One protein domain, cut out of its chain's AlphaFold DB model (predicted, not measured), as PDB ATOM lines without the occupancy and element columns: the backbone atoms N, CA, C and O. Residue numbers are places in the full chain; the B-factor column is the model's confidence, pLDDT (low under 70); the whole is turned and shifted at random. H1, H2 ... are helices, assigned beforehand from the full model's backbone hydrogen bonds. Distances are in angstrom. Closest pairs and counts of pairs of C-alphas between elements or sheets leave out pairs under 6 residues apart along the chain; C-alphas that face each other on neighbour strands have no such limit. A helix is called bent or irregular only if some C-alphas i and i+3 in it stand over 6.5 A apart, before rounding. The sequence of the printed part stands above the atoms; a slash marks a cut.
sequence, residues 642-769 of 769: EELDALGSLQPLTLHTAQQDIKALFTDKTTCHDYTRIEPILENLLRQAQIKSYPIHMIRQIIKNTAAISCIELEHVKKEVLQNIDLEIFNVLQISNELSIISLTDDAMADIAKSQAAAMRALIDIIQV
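What this domain is: This is residues 642 to 769 of the 769 residues of an uncharacterized protein of Candidatus Dependentiae bacterium (ex Spumella elongata CCAP 955/1) (UniProt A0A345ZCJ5). The longest helix, H7, runs through the middle of this domain, and H2, H3, H4 and H6 pack around it on different sides. H2 and H3 form a helical hairpin that makes a three-helix bundle with H7, while H6 folds back into H7 as a second hairpin and the short helices H1 and H5 sit at the rim. The printed part has 128 residues with seven named helices, H1 to H7 in chain order, and no named strand; its class is all helix. It is compact and rounded, with a radius of gyration of the C-alphas of 14.1 A and spans of 40 by 28 by 27 A.

How they stand to each other: H1, residues 642 to 646, is close to but not clearly touching H7, residues 746 to 767; their closest C-alphas, Leu 644 and Ala 750, are 6.4 A apart. H2, residues 652 to 665, touches H7 at Gln 659 and Ala 762, whose C-alphas are 5.2 A apart, the same way at a steep tilt of 38 degrees, only just past shallow. H3, residues 675 to 688, touches H2 in a hairpin, opposite ways at a shallow tilt of 23 degrees, with the C-alphas of Ile 662 and Ile 678 closest at 6.4 A. H7 touches H3 with residues 751 to 759 alone, opposite ways at a shallow tilt of 32 degrees; the closest C-alphas, Leu 685 and Ser 755, are 6.7 A apart. H2, H3 and H7 form an up and down bundle, each running against the one before it. H4, residues 696 to 710, touches H7 at a steep tilt of 39 degrees, the same way, with the C-alphas of Thr 706 and Met 760 closest at 5.4 A. It also touches H3 at a steep tilt of 53 degrees, the C-alphas of Tyr 675 and Ile 703 being closest at 6.5 A. H5, residues 719 to 723, is close to but not clearly touching H7, with the C-alphas of Leu 722 and Arg 761 closest at 6.7 A. H6, residues 725 to 738, touches H7 in a hairpin, opposite ways at a steep tilt of 40 degrees, with the C-alphas of Asp 726 and Ala 757 closest at 5.0 A. H7 is the hub, touching four helices. Every O i to N i+4 pair is within hydrogen-bond range in H1, H2, H4, H5, H6 and H7; in H3 it is 7 of 10.

Where its parts are: H1 begins at C-alpha 642 (43.101, 93.667, -15.040) and is 6.2 A long from first to last C-alpha. H2 is 20.3 A, H3 21.2 A, H4 21.3 A, H5 6.5 A and H6 20.2 A. H3 is irregular, but only just: C-alphas 677 and 680 are 6.9 A apart. H7, 31.4 A, ends at C-alpha 767 (31.151, 99.633, 10.145).

The domain as a whole: The C-alphas of Asp 668 and Leu 739, the two farthest apart, are 42.2 A apart. The printed part has no cut and no long link. Its mean pLDDT is 73.4, and residues 668 to 673, 692 to 723 and 767 to 769 are under 70.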
ATOM      1  N   GLU A 642      43.577  94.064 -13.710       74.38
ATOM      2  CA  GLU A 642      43.101  93.667 -15.040       74.38
ATOM      3  C   GLU A 642      43.338  92.173 -15.303       74.38
ATOM      4  O   GLU A 642      42.464  91.487 -15.834       74.38
ATOM      5  N   GLU A 643      44.494  91.650 -14.889       76.56
ATOM      6  CA  GLU A 643      44.811  90.222 -14.979       76.56
ATOM      7  C   GLU A 643      43.938  89.391 -14.033       76.56
ATOM      8  O   GLU A 643      43.409  88.361 -14.447       76.56
ATOM      9  N   LEU A 644      43.724  89.846 -12.792       78.75
ATOM     10  CA  LEU A 644      42.815  89.179 -11.857       78.75
ATOM     11  C   LEU A 644      41.371  89.192 -12.375       78.75
ATOM     12  O   LEU A 644      40.652  88.205 -12.239       78.75
ATOM     13  N   ASP A 645      40.929  90.295 -12.974       77.38
ATOM     14  CA  ASP A 645      39.588  90.445 -13.533       77.38
ATOM     15  C   ASP A 645      39.369  89.544 -14.749       77.38
ATOM     16  O   ASP A 645      38.283  88.980 -14.885       77.38
ATOM     17  N   ALA A 646      40.407  89.341 -15.565       81.06
ATOM     18  CA  ALA A 646      40.399  88.387 -16.669       81.06
ATOM     19  C   ALA A 646      40.376  86.915 -16.209       81.06
ATOM     20  O   ALA A 646      39.961  86.050 -16.984       81.06
ATOM     21  N   LEU A 647      40.807  86.627 -14.975       81.94
ATOM     22  CA  LEU A 647      40.781  85.294 -14.365       81.94
ATOM     23  C   LEU A 647      39.452  85.005 -13.654       81.94
ATOM     24  O   LEU A 647      38.824  85.886 -13.062       81.94
ATOM     25  N   GLY A 648      39.042  83.737 -13.638       81.75
ATOM     26  CA  GLY A 648      37.777  83.340 -13.017       81.75
ATOM     27  C   GLY A 648      36.546  83.751 -13.831       81.75
ATOM     28  O   GLY A 648      36.621  84.296 -14.930       81.75
ATOM     29  N   SER A 649      35.371  83.430 -13.307       85.06
ATOM     30  CA  SER A 649      34.095  83.550 -14.020       85.06
ATOM     31  C   SER A 649      33.148  84.588 -13.418       85.06
ATOM     32  O   SER A 649      32.199  85.020 -14.087       85.06
ATOM     33  N   LEU A 650      33.403  85.030 -12.181       84.31
ATOM     34  CA  LEU A 650      32.585  86.026 -11.497       84.31
ATOM     35  C   LEU A 650      32.768  87.414 -12.113       84.31
ATOM     36  O   LEU A 650      33.839  88.013 -12.073       84.31
ATOM     37  N   GLN A 651      31.667  87.939 -12.646       85.44
ATOM     38  CA  GLN A 651      31.624  89.252 -13.280       85.44
ATOM     39  C   GLN A 651      31.506  90.382 -12.241       85.44
ATOM     40  O   GLN A 651      30.837  90.199 -11.216       85.44
ATOM     41  N   PRO A 652      32.033  91.590 -12.528       85.25
ATOM     42  CA  PRO A 652      31.943  92.742 -11.626       85.25
ATOM     43  C   PRO A 652      30.513  93.076 -11.184       85.25
ATOM     44  O   PRO A 652      30.277  93.412 -10.024       85.25
ATOM     45  N   LEU A 653      29.537  92.927 -12.087       85.38
ATOM     46  CA  LEU A 653      28.125  93.163 -11.779       85.38
ATOM     47  C   LEU A 653      27.608  92.202 -10.697       85.38
ATOM     48  O   LEU A 653      26.952  92.640  -9.757       85.38
ATOM     49  N   THR A 654      27.942  90.915 -10.801       87.12
ATOM     50  CA  THR A 654      27.560  89.885  -9.826       87.12
ATOM     51  C   THR A 654      28.147  90.181  -8.448       87.12
ATOM     52  O   THR A 654      27.451  90.085  -7.436       87.12
ATOM     53  N   LEU A 655      29.419  90.587  -8.406       88.50
ATOM     54  CA  LEU A 655      30.109  90.954  -7.169       88.50
ATOM     55  C   LEU A 655      29.488  92.202  -6.532       88.50
ATOM     56  O   LEU A 655      29.286  92.234  -5.319       88.50
ATOM     57  N   HIS A 656      29.130  93.202  -7.339       87.88
ATOM     58  CA  HIS A 656      28.443  94.399  -6.859       87.88
ATOM     59  C   HIS A 656      27.052  94.072  -6.299       87.88
ATOM     60  O   HIS A 656      26.695  94.561  -5.230       87.88
ATOM     61  N   THR A 657      26.266  93.221  -6.967       87.50
ATOM     62  CA  THR A 657      24.972  92.761  -6.436       87.50
ATOM     63  C   THR A 657      25.145  92.065  -5.089       87.50
ATOM     64  O   THR A 657      24.469  92.431  -4.132       87.50
ATOM     65  N   ALA A 658      26.116  91.157  -4.965       87.44
ATOM     66  CA  ALA A 658      26.390  90.481  -3.701       87.44
ATOM     67  C   ALA A 658      26.801  91.455  -2.581       87.44
ATOM     68  O   ALA A 658      26.384  91.284  -1.438       87.44
ATOM     69  N   GLN A 659      27.571  92.507  -2.891       89.25
ATOM     70  CA  GLN A 659      27.893  93.563  -1.922       89.25
ATOM     71  C   GLN A 659      26.638  94.289  -1.423       89.25
ATOM     72  O   GLN A 659      26.518  94.539  -0.225       89.25
ATOM     73  N   GLN A 660      25.711  94.629  -2.322       87.88
ATOM     74  CA  GLN A 660      24.453  95.287  -1.954       87.88
ATOM     75  C   GLN A 660      23.551  94.360  -1.131       87.88
ATOM     76  O   GLN A 660      22.983  94.799  -0.132       87.88
ATOM     77  N   ASP A 661      23.482  93.078  -1.492       87.94
ATOM     78  CA  ASP A 661      22.720  92.071  -0.748       87.94
ATOM     79  C   ASP A 661      23.280  91.892   0.672       87.94
ATOM     80  O   ASP A 661      22.519  91.870   1.638       87.94
ATOM     81  N   ILE A 662      24.611  91.847   0.828       85.69
ATOM     82  CA  ILE A 662      25.260  91.812   2.147       85.69
ATOM     83  C   ILE A 662      24.935  93.084   2.932       85.69
ATOM     84  O   ILE A 662      24.535  92.986   4.088       85.69
ATOM     85  N   LYS A 663      25.034  94.272   2.320       84.81
ATOM     86  CA  LYS A 663      24.668  95.541   2.976       84.81
ATOM     87  C   LYS A 663      23.225  95.535   3.479       84.81
ATOM     88  O   LYS A 663      22.978  95.915   4.622       84.81
ATOM     89  N   ALA A 664      22.294  95.042   2.665       85.00
ATOM     90  CA  ALA A 664      20.881  94.939   3.018       85.00
ATOM     91  C   ALA A 664      20.617  94.006   4.215       85.00
ATOM     92  O   ALA A 664      19.676  94.237   4.970       85.00
ATOM     93  N   LEU A 665      21.448  92.980   4.443       82.25
ATOM     94  CA  LEU A 665      21.309  92.091   5.607       82.25
ATOM     95  C   LEU A 665      21.613  92.780   6.947       82.25
ATOM     96  O   LEU A 665      21.148  92.304   7.984       82.25
ATOM     97  N   PHE A 666      22.377  93.876   6.933       75.75
ATOM     98  CA  PHE A 666      22.861  94.573   8.131       75.75
ATOM     99  C   PHE A 666      22.318  96.002   8.279       75.75
ATOM    100  O   PHE A 666      22.813  96.765   9.104       75.75
ATOM    101  N   THR A 667      21.262  96.369   7.546       71.31
ATOM    102  CA  THR A 667      20.600  97.681   7.689       71.31
ATOM    103  C   THR A 667      19.938  97.899   9.056       71.31
ATOM    104  O   THR A 667      19.631  99.037   9.403       71.31
ATOM    105  N   ASP A 668      19.725  96.836   9.841       63.72
ATOM    106  CA  ASP A 668      19.156  96.901  11.190       63.72
ATOM    107  C   ASP A 668      20.267  96.799  12.259       63.72
ATOM    108  O   ASP A 668      20.988  95.798  12.349       63.72
ATOM    109  N   LYS A 669      20.423  97.841  13.095       56.53
ATOM    110  CA  LYS A 669      21.556  97.994  14.044       56.53
ATOM    111  C   LYS A 669      21.664  96.875  15.089       56.53
ATOM    112  O   LYS A 669      22.714  96.700  15.699       56.53
ATOM    113  N   THR A 670      20.604  96.096  15.297       53.41
ATOM    114  CA  THR A 670      20.551  94.987  16.264       53.41
ATOM    115  C   THR A 670      21.263  93.708  15.807       53.41
ATOM    116  O   THR A 670      21.426  92.795  16.612       53.41
ATOM    117  N   THR A 671      21.691  93.615  14.541       54.97
ATOM    118  CA  THR A 671      22.217  92.374  13.928       54.97
ATOM    119  C   THR A 671      23.662  92.454  13.420       54.97
ATOM    120  O   THR A 671      24.128  91.512  12.784       54.97
ATOM    121  N   CYS A 672      24.401  93.524  13.741       56.28
ATOM    122  CA  CYS A 672      25.751  93.827  13.222       56.28
ATOM    123  C   CYS A 672      26.824  92.730  13.455       56.28
ATOM    124  O   CYS A 672      27.885  92.761  12.846       56.28
ATOM    125  N   HIS A 673      26.563  91.728  14.301       60.97
ATOM    126  CA  HIS A 673      27.549  90.704  14.676       60.97
ATOM    127  C   HIS A 673      27.220  89.281  14.192       60.97
ATOM    128  O   HIS A 673      27.999  88.360  14.440       60.97
ATOM    129  N   ASP A 674      26.094  89.073  13.499       71.12
ATOM    130  CA  ASP A 674      25.716  87.756  12.964       71.12
ATOM    131  C   ASP A 674      26.220  87.555  11.523       71.12
ATOM    132  O   ASP A 674      25.459  87.516  10.554       71.12
ATOM    133  N   TYR A 675      27.542  87.415  11.379       70.81
ATOM    134  CA  TYR A 675      28.206  87.229  10.082       70.81
ATOM    135  C   TYR A 675      27.869  85.897   9.389       70.81
ATOM    136  O   TYR A 675      28.181  85.720   8.211       70.81
ATOM    137  N   THR A 676      27.199  84.965  10.079       73.62
ATOM    138  CA  THR A 676      26.760  83.690   9.486       73.62
ATOM    139  C   THR A 676      25.681  83.885   8.420       73.62
ATOM    140  O   THR A 676      25.570  83.085   7.495       73.62
ATOM    141  N   ARG A 677      24.961  85.014   8.451       77.69
ATOM    142  CA  ARG A 677      23.952  85.383   7.442       77.69
ATOM    143  C   ARG A 677      24.515  85.619   6.040       77.69
ATOM    144  O   ARG A 677      23.751  85.619   5.082       77.69
ATOM    145  N   ILE A 678      25.828  85.807   5.913       82.38
ATOM    146  CA  ILE A 678      26.514  86.013   4.630       82.38
ATOM    147  C   ILE A 678      26.749  84.672   3.902       82.38
ATOM    148  O   ILE A 678      26.933  84.651   2.685       82.38
ATOM    149  N   GLU A 679      26.688  83.543   4.620       83.50
ATOM    150  CA  GLU A 679      26.951  82.190   4.100       83.50
ATOM    151  C   GLU A 679      26.146  81.849   2.827       83.50
ATOM    152  O   GLU A 679      26.774  81.438   1.849       83.50
ATOM    153  N   PRO A 680      24.822  82.104   2.730       85.00
ATOM    154  CA  PRO A 680      24.052  81.808   1.516       85.00
ATOM    155  C   PRO A 680      24.477  82.637   0.295       85.00
ATOM    156  O   PRO A 680      24.400  82.156  -0.836       85.00
ATOM    157  N   ILE A 681      24.931  83.877   0.510       86.44
ATOM    158  CA  ILE A 681      25.396  84.765  -0.566       86.44
ATOM    159  C   ILE A 681      26.739  84.257  -1.100       86.44
ATOM    160  O   ILE A 681      26.906  84.115  -2.310       86.44
ATOM    161  N   LEU A 682      27.668  83.907  -0.204       83.62
ATOM    162  CA  LEU A 682      28.959  83.319  -0.576       83.62
ATOM    163  C   LEU A 682      28.791  81.957  -1.256       83.62
ATOM    164  O   LEU A 682      29.453  81.692  -2.256       83.62
ATOM    165  N   GLU A 683      27.877  81.109  -0.777       83.62
ATOM    166  CA  GLU A 683      27.544  79.853  -1.454       83.62
ATOM    167  C   GLU A 683      27.051  80.080  -2.883       83.62
ATOM    168  O   GLU A 683      27.450  79.353  -3.793       83.62
ATOM    169  N   ASN A 684      26.187  81.075  -3.095       85.50
ATOM    170  CA  ASN A 684      25.675  81.388  -4.423       85.50
ATOM    171  C   ASN A 684      26.800  81.856  -5.359       85.50
ATOM    172  O   ASN A 684      26.884  81.372  -6.486       85.50
ATOM    173  N   LEU A 685      27.703  82.721  -4.883       86.50
ATOM    174  CA  LEU A 685      28.876  83.153  -5.650       86.50
ATOM    175  C   LEU A 685      29.773  81.968  -6.032       86.50
ATOM    176  O   LEU A 685      30.089  81.791  -7.205       86.50
ATOM    177  N   LEU A 686      30.111  81.093  -5.082       84.00
ATOM    178  CA  LEU A 686      30.956  79.924  -5.356       84.00
ATOM    179  C   LEU A 686      30.281  78.910  -6.299       84.00
ATOM    180  O   LEU A 686      30.955  78.269  -7.107       84.00
ATOM    181  N   ARG A 687      28.947  78.775  -6.245       83.06
ATOM    182  CA  ARG A 687      28.181  77.965  -7.212       83.06
ATOM    183  C   ARG A 687      28.192  78.573  -8.609       83.06
ATOM    184  O   ARG A 687      28.362  77.832  -9.575       83.06
ATOM    185  N   GLN A 688      28.010  79.889  -8.722       83.25
ATOM    186  CA  GLN A 688      28.089  80.602 -10.003       83.25
ATOM    187  C   GLN A 688      29.489  80.503 -10.610       83.25
ATOM    188  O   GLN A 688      29.606  80.308 -11.817       83.25
ATOM    189  N   ALA A 689      30.515  80.491  -9.758       83.44
ATOM    190  CA  ALA A 689      31.902  80.226 -10.122       83.44
ATOM    191  C   ALA A 689      32.193  78.769 -10.547       83.44
ATOM    192  O   ALA A 689      33.332  78.397 -10.811       83.44
ATOM    193  N   GLN A 690      31.176  77.897 -10.577       80.62
ATOM    194  CA  GLN A 690      31.296  76.464 -10.879       80.62
ATOM    195  C   GLN A 690      32.305  75.709  -9.996       80.62
ATOM    196  O   GLN A 690      32.799  74.641 -10.376       80.62
ATOM    197  N   ILE A 691      32.578  76.198  -8.787       74.19
ATOM    198  CA  ILE A 691      33.472  75.531  -7.842       74.19
ATOM    199  C   ILE A 691      32.700  74.341  -7.254       74.19
ATOM    200  O   ILE A 691      31.934  74.471  -6.312       74.19
ATOM    201  N   LYS A 692      32.833  73.149  -7.849       59.09
ATOM    202  CA  LYS A 692      31.994  71.970  -7.518       59.09
ATOM    203  C   LYS A 692      32.272  71.356  -6.142       59.09
ATOM    204  O   LYS A 692      31.459  70.584  -5.640       59.09
ATOM    205  N   SER A 693      33.422  71.666  -5.550       55.34
ATOM    206  CA  SER A 693      33.900  71.093  -4.292       55.34
ATOM    207  C   SER A 693      34.426  72.186  -3.365       55.34
ATOM    208  O   SER A 693      35.610  72.204  -3.039       55.34
ATOM    209  N   TYR A 694      33.567  73.116  -2.945       59.00
ATOM    210  CA  TYR A 694      33.894  73.978  -1.811       59.00
ATOM    211  C   TYR A 694      33.590  73.209  -0.524       59.00
ATOM    212  O   TYR A 694      32.458  72.785  -0.276       59.00
ATOM    213  N   PRO A 695      34.584  72.974   0.328       55.88
ATOM    214  CA  PRO A 695      34.291  72.453   1.638       55.88
ATOM    215  C   PRO A 695      33.700  73.594   2.483       55.88
ATOM    216  O   PRO A 695      34.214  74.707   2.472       55.88
ATOM    217  N   ILE A 696      32.632  73.325   3.241       57.06
ATOM    218  CA  ILE A 696      31.948  74.291   4.135       57.06
ATOM    219  C   ILE A 696      32.941  75.098   5.004       57.06
ATOM    220  O   ILE A 696      32.688  76.246   5.365       57.06
ATOM    221  N   HIS A 697      34.112  74.529   5.317       58.31
ATOM    222  CA  HIS A 697      35.170  75.234   6.040       58.31
ATOM    223  C   HIS A 697      35.723  76.467   5.311       58.31
ATOM    224  O   HIS A 697      36.110  77.409   5.987       58.31
ATOM    225  N   MET A 698      35.741  76.492   3.975       63.03
ATOM    226  CA  MET A 698      36.248  77.616   3.181       63.03
ATOM    227  C   MET A 698      35.323  78.828   3.298       63.03
ATOM    228  O   MET A 698      35.790  79.924   3.578       63.03
ATOM    229  N   ILE A 699      34.005  78.620   3.214       64.00
ATOM    230  CA  ILE A 699      33.013  79.683   3.436       64.00
ATOM    231  C   ILE A 699      33.104  80.199   4.875       64.00
ATOM    232  O   ILE A 699      33.181  81.404   5.106       64.00
ATOM    233  N   ARG A 700      33.210  79.295   5.856       63.88
ATOM    234  CA  ARG A 700      33.419  79.673   7.264       63.88
ATOM    235  C   ARG A 700      34.732  80.422   7.493       63.88
ATOM    236  O   ARG A 700      34.786  81.281   8.367       63.88
ATOM    237  N   GLN A 701      35.781  80.116   6.735       64.62
ATOM    238  CA  GLN A 701      37.070  80.799   6.818       64.62
ATOM    239  C   GLN A 701      37.023  82.182   6.168       64.62
ATOM    240  O   GLN A 701      37.533  83.124   6.765       64.62
ATOM    241  N   ILE A 702      36.335  82.330   5.032       66.00
ATOM    242  CA  ILE A 702      36.011  83.635   4.438       66.00
ATOM    243  C   ILE A 702      35.258  84.485   5.463       66.00
ATOM    244  O   ILE A 702      35.687  85.597   5.759       66.00
ATOM    245  N   ILE A 703      34.204  83.942   6.083       64.50
ATOM    246  CA  ILE A 703      33.430  84.630   7.126       64.50
ATOM    247  C   ILE A 703      34.326  85.007   8.312       64.50
ATOM    248  O   ILE A 703      34.293  86.147   8.760       64.50
ATOM    249  N   LYS A 704      35.166  84.088   8.803       66.06
ATOM    250  CA  LYS A 704      36.074  84.335   9.933       66.06
ATOM    251  C   LYS A 704      37.117  85.414   9.626       66.06
ATOM    252  O   LYS A 704      37.341  86.281  10.466       66.06
ATOM    253  N   ASN A 705      37.748  85.367   8.455       63.44
ATOM    254  CA  ASN A 705      38.742  86.354   8.021       63.44
ATOM    255  C   ASN A 705      38.097  87.732   7.853       63.44
ATOM    256  O   ASN A 705      38.650  88.741   8.282       63.44
ATOM    257  N   THR A 706      36.891  87.750   7.291       62.88
ATOM    258  CA  THR A 706      36.105  88.968   7.114       62.88
ATOM    259  C   THR A 706      35.693  89.564   8.467       62.88
ATOM    260  O   THR A 706      35.877  90.757   8.696       62.88
ATOM    261  N   ALA A 707      35.236  88.726   9.404       61.97
ATOM    262  CA  ALA A 707      34.872  89.127  10.762       61.97
ATOM    263  C   ALA A 707      36.078  89.614  11.593       61.97
ATOM    264  O   ALA A 707      35.963  90.527  12.408       61.97
ATOM    265  N   ALA A 708      37.264  89.032  11.392       61.03
ATOM    266  CA  ALA A 708      38.476  89.478  12.078       61.03
ATOM    267  C   ALA A 708      38.836  90.924  11.709       61.03
ATOM    268  O   ALA A 708      39.258  91.684  12.574       61.03
ATOM    269  N   ILE A 709      38.615  91.310  10.450       56.38
ATOM    270  CA  ILE A 709      38.932  92.650   9.947       56.38
ATOM    271  C   ILE A 709      37.877  93.674  10.369       56.38
ATOM    272  O   ILE A 709      38.243  94.796  10.701       56.38
ATOM    273  N   SER A 710      36.606  93.277  10.499       54.19
ATOM    274  CA  SER A 710      35.568  94.130  11.103       54.19
ATOM    275  C   SER A 710      35.808  94.492  12.575       54.19
ATOM    276  O   SER A 710      35.272  95.486  13.054       54.19
ATOM    277  N   CYS A 711      36.584  93.687  13.306       50.19
ATOM    278  CA  CYS A 711      36.844  93.880  14.736       50.19
ATOM    279  C   CYS A 711      38.097  94.723  15.032       50.19
ATOM    280  O   CYS A 711      38.398  94.965  16.200       50.19
ATOM    281  N   ILE A 712      38.852  95.134  14.011       53.53
ATOM    282  CA  ILE A 712      39.997  96.034  14.174       53.53
ATOM    283  C   ILE A 712      39.433  97.457  14.221       53.53
ATOM    284  O   ILE A 712      38.803  97.871  13.256       53.53
ATOM    285  N   GLU A 713      39.628  98.192  15.326       45.34
ATOM    286  CA  GLU A 713      39.230  99.605  15.452       45.34
ATOM    287  C   GLU A 713      39.802 100.403  14.269       45.34
ATOM    288  O   GLU A 713      41.006 100.605  14.121       45.34
ATOM    289  N   LEU A 714      38.909 100.762  13.351       48.94
ATOM    290  CA  LEU A 714      39.218 100.954  11.940       48.94
ATOM    291  C   LEU A 714      39.323 102.445  11.589       48.94
ATOM    292  O   LEU A 714      38.902 102.864  10.515       48.94
ATOM    293  N   GLU A 715      39.903 103.261  12.477       46.97
ATOM    294  CA  GLU A 715      40.122 104.693  12.209       46.97
ATOM    295  C   GLU A 715      41.157 104.927  11.086       46.97
ATOM    296  O   GLU A 715      41.232 106.025  10.531       46.97
ATOM    297  N   HIS A 716      41.938 103.905  10.699       46.44
ATOM    298  CA  HIS A 716      43.095 104.051   9.803       46.44
ATOM    299  C   HIS A 716      43.261 102.998   8.691       46.44
ATOM    300  O   HIS A 716      44.336 102.950   8.083       46.44
ATOM    301  N   VAL A 717      42.252 102.189   8.331       50.31
ATOM    302  CA  VAL A 717      42.391 101.407   7.083       50.31
ATOM    303  C   VAL A 717      42.255 102.360   5.907       50.31
ATOM    304  O   VAL A 717      41.174 102.839   5.565       50.31
ATOM    305  N   LYS A 718      43.407 102.675   5.318       53.97
ATOM    306  CA  LYS A 718      43.529 103.539   4.150       53.97
ATOM    307  C   LYS A 718      42.661 102.974   3.023       53.97
ATOM    308  O   LYS A 718      42.715 101.783   2.732       53.97
ATOM    309  N   LYS A 719      41.912 103.851   2.348       57.06
ATOM    310  CA  LYS A 719      41.074 103.556   1.167       57.06
ATOM    311  C   LYS A 719      41.804 102.730   0.090       57.06
ATOM    312  O   LYS A 719      41.182 101.967  -0.636       57.06
ATOM    313  N   GLU A 720      43.124 102.861   0.043       52.66
ATOM    314  CA  GLU A 720      44.057 102.140  -0.825       52.66
ATOM    315  C   GLU A 720      44.155 100.629  -0.519       52.66
ATOM    316  O   GLU A 720      44.212  99.821  -1.440       52.66
ATOM    317  N   VAL A 721      44.069 100.213   0.754       55.94
ATOM    318  CA  VAL A 721      44.080  98.789   1.161       55.94
ATOM    319  C   VAL A 721      42.798  98.087   0.704       55.94
ATOM    320  O   VAL A 721      42.832  96.974   0.193       55.94
ATOM    321  N   LEU A 722      41.652  98.766   0.808       63.56
ATOM    322  CA  LEU A 722      40.354  98.257   0.342       63.56
ATOM    323  C   LEU A 722      40.271  98.110  -1.184       63.56
ATOM    324  O   LEU A 722      39.546  97.247  -1.692       63.56
ATOM    325  N   GLN A 723      40.990  98.963  -1.915       66.06
ATOM    326  CA  GLN A 723      41.045  98.914  -3.373       66.06
ATOM    327  C   GLN A 723      41.822  97.696  -3.873       66.06
ATOM    328  O   GLN A 723      41.419  97.130  -4.880       66.06
ATOM    329  N   ASN A 724      42.839  97.234  -3.139       71.44
ATOM    330  CA  ASN A 724      43.716  96.130  -3.554       71.44
ATOM    331  C   ASN A 724      43.470  94.810  -2.802       71.44
ATOM    332  O   ASN A 724      44.263  93.878  -2.901       71.44
ATOM    333  N   ILE A 725      42.388  94.724  -2.028       74.38
ATOM    334  CA  ILE A 725      42.182  93.619  -1.085       74.38
ATOM    335  C   ILE A 725      41.973  92.259  -1.763       74.38
ATOM    336  O   ILE A 725      42.408  91.239  -1.247       74.38
ATOM    337  N   ASP A 726      41.342  92.231  -2.931       79.06
ATOM    338  CA  ASP A 726      41.221  91.055  -3.801       79.06
ATOM    339  C   ASP A 726      42.576  90.580  -4.325       79.06
ATOM    340  O   ASP A 726      42.837  89.382  -4.252       79.06
ATOM    341  N   LEU A 727      43.452  91.483  -4.778       75.62
ATOM    342  CA  LEU A 727      44.824  91.127  -5.164       75.62
ATOM    343  C   LEU A 727      45.609  90.543  -3.987       75.62
ATOM    344  O   LEU A 727      46.284  89.524  -4.129       75.62
ATOM    345  N   GLU A 728      45.499  91.152  -2.805       71.62
ATOM    346  CA  GLU A 728      46.157  90.639  -1.600       71.62
ATOM    347  C   GLU A 728      45.637  89.246  -1.222       71.62
ATOM    348  O   GLU A 728      46.432  88.339  -0.966       71.62
ATOM    349  N   ILE A 729      44.315  89.042  -1.234       74.31
ATOM    350  CA  ILE A 729      43.705  87.735  -0.956       74.31
ATOM    351  C   ILE A 729      44.137  86.711  -2.006       74.31
ATOM    352  O   ILE A 729      44.482  85.589  -1.642       74.31
ATOM    353  N   PHE A 730      44.143  87.079  -3.286       79.88
ATOM    354  CA  PHE A 730      44.540  86.190  -4.370       79.88
ATOM    355  C   PHE A 730      45.993  85.727  -4.221       79.88
ATOM    356  O   PHE A 730      46.250  84.524  -4.244       79.88
ATOM    357  N   ASN A 731      46.923  86.645  -3.953       72.94
ATOM    358  CA  ASN A 731      48.331  86.308  -3.733       72.94
ATOM    359  C   ASN A 731      48.513  85.391  -2.512       72.94
ATOM    360  O   ASN A 731      49.271  84.421  -2.556       72.94
ATOM    361  N   VAL A 732      47.784  85.650  -1.419       73.06
ATOM    362  CA  VAL A 732      47.790  84.771  -0.237       73.06
ATOM    363  C   VAL A 732      47.239  83.386  -0.578       73.06
ATOM    364  O   VAL A 732      47.800  82.381  -0.132       73.06
ATOM    365  N   LEU A 733      46.174  83.311  -1.381       75.06
ATOM    366  CA  LEU A 733      45.612  82.044  -1.835       75.06
ATOM    367  C   LEU A 733      46.617  81.275  -2.691       75.06
ATOM    368  O   LEU A 733      46.854  80.113  -2.377       75.06
ATOM    369  N   GLN A 734      47.271  81.910  -3.667       75.88
ATOM    370  CA  GLN A 734      48.312  81.280  -4.489       75.88
ATOM    371  C   GLN A 734      49.455  80.716  -3.635       75.88
ATOM    372  O   GLN A 734      49.798  79.540  -3.761       75.88
ATOM    373  N   ILE A 735      49.964  81.510  -2.688       72.31
ATOM    374  CA  ILE A 735      51.004  81.081  -1.743       72.31
ATOM    375  C   ILE A 735      50.540  79.868  -0.926       72.31
ATOM    376  O   ILE A 735      51.258  78.875  -0.813       72.31
ATOM    377  N   SER A 736      49.324  79.918  -0.376       72.00
ATOM    378  CA  SER A 736      48.778  78.824   0.437       72.00
ATOM    379  C   SER A 736      48.461  77.562  -0.375       72.00
ATOM    380  O   SER A 736      48.511  76.449   0.151       72.00
ATOM    381  N   ASN A 737      48.149  77.729  -1.661       79.12
ATOM    382  CA  ASN A 737      47.790  76.655  -2.572       79.12
ATOM    383  C   ASN A 737      49.017  75.851  -3.015       79.12
ATOM    384  O   ASN A 737      48.895  74.658  -3.293       79.12
ATOM    385  N   GLU A 738      50.204  76.466  -3.021       82.69
ATOM    386  CA  GLU A 738      51.415  75.870  -3.593       82.69
ATOM    387  C   GLU A 738      51.820  74.544  -2.944       82.69
ATOM    388  O   GLU A 738      52.212  73.602  -3.633       82.69
ATOM    389  N   LEU A 739      51.676  74.438  -1.621       81.06
ATOM    390  CA  LEU A 739      51.969  73.220  -0.855       81.06
ATOM    391  C   LEU A 739      50.706  72.527  -0.319       81.06
ATOM    392  O   LEU A 739      50.791  71.624   0.520       81.06
ATOM    393  N   SER A 740      49.531  72.930  -0.807       76.44
ATOM    394  CA  SER A 740      48.251  72.341  -0.420       76.44
ATOM    395  C   SER A 740      48.083  70.933  -0.998       76.44
ATOM    396  O   SER A 740      48.481  70.628  -2.120       76.44
ATOM    397  N   ILE A 741      47.419  70.059  -0.236       71.69
ATOM    398  CA  ILE A 741      46.966  68.746  -0.729       71.69
ATOM    399  C   ILE A 741      45.868  68.916  -1.786       71.69
ATOM    400  O   ILE A 741      45.738  68.092  -2.691       71.69
ATOM    401  N   ILE A 742      45.056  69.965  -1.646       71.31
ATOM    402  CA  ILE A 742      43.982  70.302  -2.574       71.31
ATOM    403  C   ILE A 742      44.454  71.507  -3.375       71.31
ATOM    404  O   ILE A 742      44.426  72.625  -2.864       71.31
ATOM    405  N   SER A 743      44.889  71.268  -4.610       71.25
ATOM    406  CA  SER A 743      45.261  72.334  -5.537       71.25
ATOM    407  C   SER A 743      44.007  72.955  -6.151       71.25
ATOM    408  O   SER A 743      43.275  72.288  -6.889       71.25
ATOM    409  N   LEU A 744      43.767  74.227  -5.860       77.31
ATOM    410  CA  LEU A 744      42.807  75.066  -6.565       77.31
ATOM    411  C   LEU A 744      43.418  75.537  -7.891       77.31
ATOM    412  O   LEU A 744      44.629  75.740  -7.979       77.31
ATOM    413  N   THR A 745      42.586  75.693  -8.921       84.00
ATOM    414  CA  THR A 745      42.989  76.349 -10.173       84.00
ATOM    415  C   THR A 745      43.072  77.860  -9.970       84.00
ATOM    416  O   THR A 745      42.415  78.391  -9.072       84.00
ATOM    417  N   ASP A 746      43.829  78.561 -10.817       83.44
ATOM    418  CA  ASP A 746      43.919  80.028 -10.762       83.44
ATOM    419  C   ASP A 746      42.541  80.686 -10.907       83.44
ATOM    420  O   ASP A 746      42.204  81.570 -10.125       83.44
ATOM    421  N   ASP A 747      41.687  80.165 -11.796       87.38
ATOM    422  CA  ASP A 747      40.296  80.618 -11.943       87.38
ATOM    423  C   ASP A 747      39.495  80.496 -10.639       87.38
ATOM    424  O   ASP A 747      38.786  81.419 -10.240       87.38
ATOM    425  N   ALA A 748      39.635  79.365  -9.938       85.38
ATOM    426  CA  ALA A 748      38.939  79.140  -8.679       85.38
ATOM    427  C   ALA A 748      39.488  80.050  -7.571       85.38
ATOM    428  O   ALA A 748      38.712  80.584  -6.783       85.38
ATOM    429  N   MET A 749      40.809  80.252  -7.511       85.38
ATOM    430  CA  MET A 749      41.429  81.179  -6.560       85.38
ATOM    431  C   MET A 749      40.999  82.624  -6.821       85.38
ATOM    432  O   MET A 749      40.720  83.342  -5.862       85.38
ATOM    433  N   ALA A 750      40.877  83.032  -8.087       88.31
ATOM    434  CA  ALA A 750      40.408  84.358  -8.478       88.31
ATOM    435  C   ALA A 750      38.959  84.576  -8.037       88.31
ATOM    436  O   ALA A 750      38.656  85.566  -7.370       88.31
ATOM    437  N   ASP A 751      38.075  83.617  -8.313       88.62
ATOM    438  CA  ASP A 751      36.670  83.695  -7.909       88.62
ATOM    439  C   ASP A 751      36.497  83.675  -6.375       88.62
ATOM    440  O   ASP A 751      35.656  84.402  -5.832       88.62
ATOM    441  N   ILE A 752      37.324  82.916  -5.644       84.19
ATOM    442  CA  ILE A 752      37.351  82.933  -4.170       84.19
ATOM    443  C   ILE A 752      37.835  84.293  -3.652       84.19
ATOM    444  O   ILE A 752      37.198  84.863  -2.762       84.19
ATOM    445  N   ALA A 753      38.922  84.833  -4.212       85.06
ATOM    446  CA  ALA A 753      39.478  86.124  -3.815       85.06
ATOM    447  C   ALA A 753      38.477  87.263  -4.034       85.06
ATOM    448  O   ALA A 753      38.203  88.030  -3.111       85.06
ATOM    449  N   LYS A 754      37.851  87.307  -5.216       88.56
ATOM    450  CA  LYS A 754      36.795  88.264  -5.571       88.56
ATOM    451  C   LYS A 754      35.590  88.163  -4.632       88.56
ATOM    452  O   LYS A 754      35.089  89.181  -4.156       88.56
ATOM    453  N   SER A 755      35.152  86.942  -4.311       86.69
ATOM    454  CA  SER A 755      34.030  86.704  -3.389       86.69
ATOM    455  C   SER A 755      34.335  87.179  -1.966       86.69
ATOM    456  O   SER A 755      33.511  87.850  -1.341       86.69
ATOM    457  N   GLN A 756      35.529  86.870  -1.454       82.50
ATOM    458  CA  GLN A 756      35.966  87.310  -0.130       82.50
ATOM    459  C   GLN A 756      36.138  88.835  -0.080       82.50
ATOM    460  O   GLN A 756      35.640  89.472   0.845       82.50
ATOM    461  N   ALA A 757      36.758  89.437  -1.097       84.12
ATOM    462  CA  ALA A 757      36.912  90.885  -1.202       84.12
ATOM    463  C   ALA A 757      35.563  91.613  -1.242       84.12
ATOM    464  O   ALA A 757      35.396  92.640  -0.586       84.12
ATOM    465  N   ALA A 758      34.575  91.072  -1.964       87.00
ATOM    466  CA  ALA A 758      33.223  91.617  -1.991       87.00
ATOM    467  C   ALA A 758      32.575  91.623  -0.595       87.00
ATOM    468  O   ALA A 758      32.058  92.656  -0.167       87.00
ATOM    469  N   ALA A 759      32.664  90.517   0.148       81.88
ATOM    470  CA  ALA A 759      32.140  90.451   1.513       81.88
ATOM    471  C   ALA A 759      32.857  91.421   2.468       81.88
ATOM    472  O   ALA A 759      32.208  92.097   3.267       81.88
ATOM    473  N   MET A 760      34.182  91.535   2.352       78.50
ATOM    474  CA  MET A 760      34.997  92.435   3.172       78.50
ATOM    475  C   MET A 760      34.696  93.909   2.915       78.50
ATOM    476  O   MET A 760      34.490  94.654   3.871       78.50
ATOM    477  N   ARG A 761      34.603  94.320   1.646       81.50
ATOM    478  CA  ARG A 761      34.224  95.692   1.269       81.50
ATOM    479  C   ARG A 761      32.841  96.050   1.819       81.50
ATOM    480  O   ARG A 761      32.680  97.108   2.415       81.50
ATOM    481  N   ALA A 762      31.864  95.148   1.690       81.06
ATOM    482  CA  ALA A 762      30.512  95.381   2.192       81.06
ATOM    483  C   ALA A 762      30.465  95.565   3.718       81.06
ATOM    484  O   ALA A 762      29.814  96.490   4.192       81.06
ATOM    485  N   LEU A 763      31.164  94.716   4.479       74.06
ATOM    486  CA  LEU A 763      31.175  94.791   5.941       74.06
ATOM    487  C   LEU A 763      31.958  95.987   6.484       74.06
ATOM    488  O   LEU A 763      31.522  96.596   7.456       74.06
ATOM    489  N   ILE A 764      33.069  96.368   5.852       72.69
ATOM    490  CA  ILE A 764      33.822  97.564   6.253       72.69
ATOM    491  C   ILE A 764      32.992  98.828   6.007       72.69
ATOM    492  O   ILE A 764      32.913  99.676   6.895       72.69
ATOM    493  N   ASP A 765      32.291  98.911   4.871       73.25
ATOM    494  CA  ASP A 765      31.362 100.012   4.588       73.25
ATOM    495  C   ASP A 765      30.230 100.108   5.627       73.25
ATOM    496  O   ASP A 765      29.800 101.209   5.951       73.25
ATOM    497  N   ILE A 766      29.741  98.981   6.161       70.94
ATOM    498  CA  ILE A 766      28.712  98.968   7.220       70.94
ATOM    499  C   ILE A 766      29.258  99.525   8.543       70.94
ATOM    500  O   ILE A 766      28.521 100.169   9.279       70.94
ATOM    501  N   ILE A 767      30.528  99.264   8.860       64.88
ATOM    502  CA  ILE A 767      31.151  99.633  10.145       64.88
ATOM    503  C   ILE A 767      31.600 101.097  10.167       64.88
ATOM    504  O   ILE A 767      31.656 101.705  11.232       64.88
ATOM    505  N   GLN A 768      31.934 101.661   9.004       61.75
ATOM    506  CA  GLN A 768      32.374 103.053   8.861       61.75
ATOM    507  C   GLN A 768      31.218 104.078   8.823       61.75
ATOM    508  O   GLN A 768      31.490 105.280   8.796       61.75
ATOM    509  N   VAL A 769      29.957 103.625   8.820       54.25
ATOM    510  CA  VAL A 769      28.722 104.442   8.840       54.25
ATOM    511  C   VAL A 769      28.092 104.412  10.227       54.25
ATOM    512  O   VAL A 769      27.647 105.491  10.689       54.25
TER     513      VAL A 769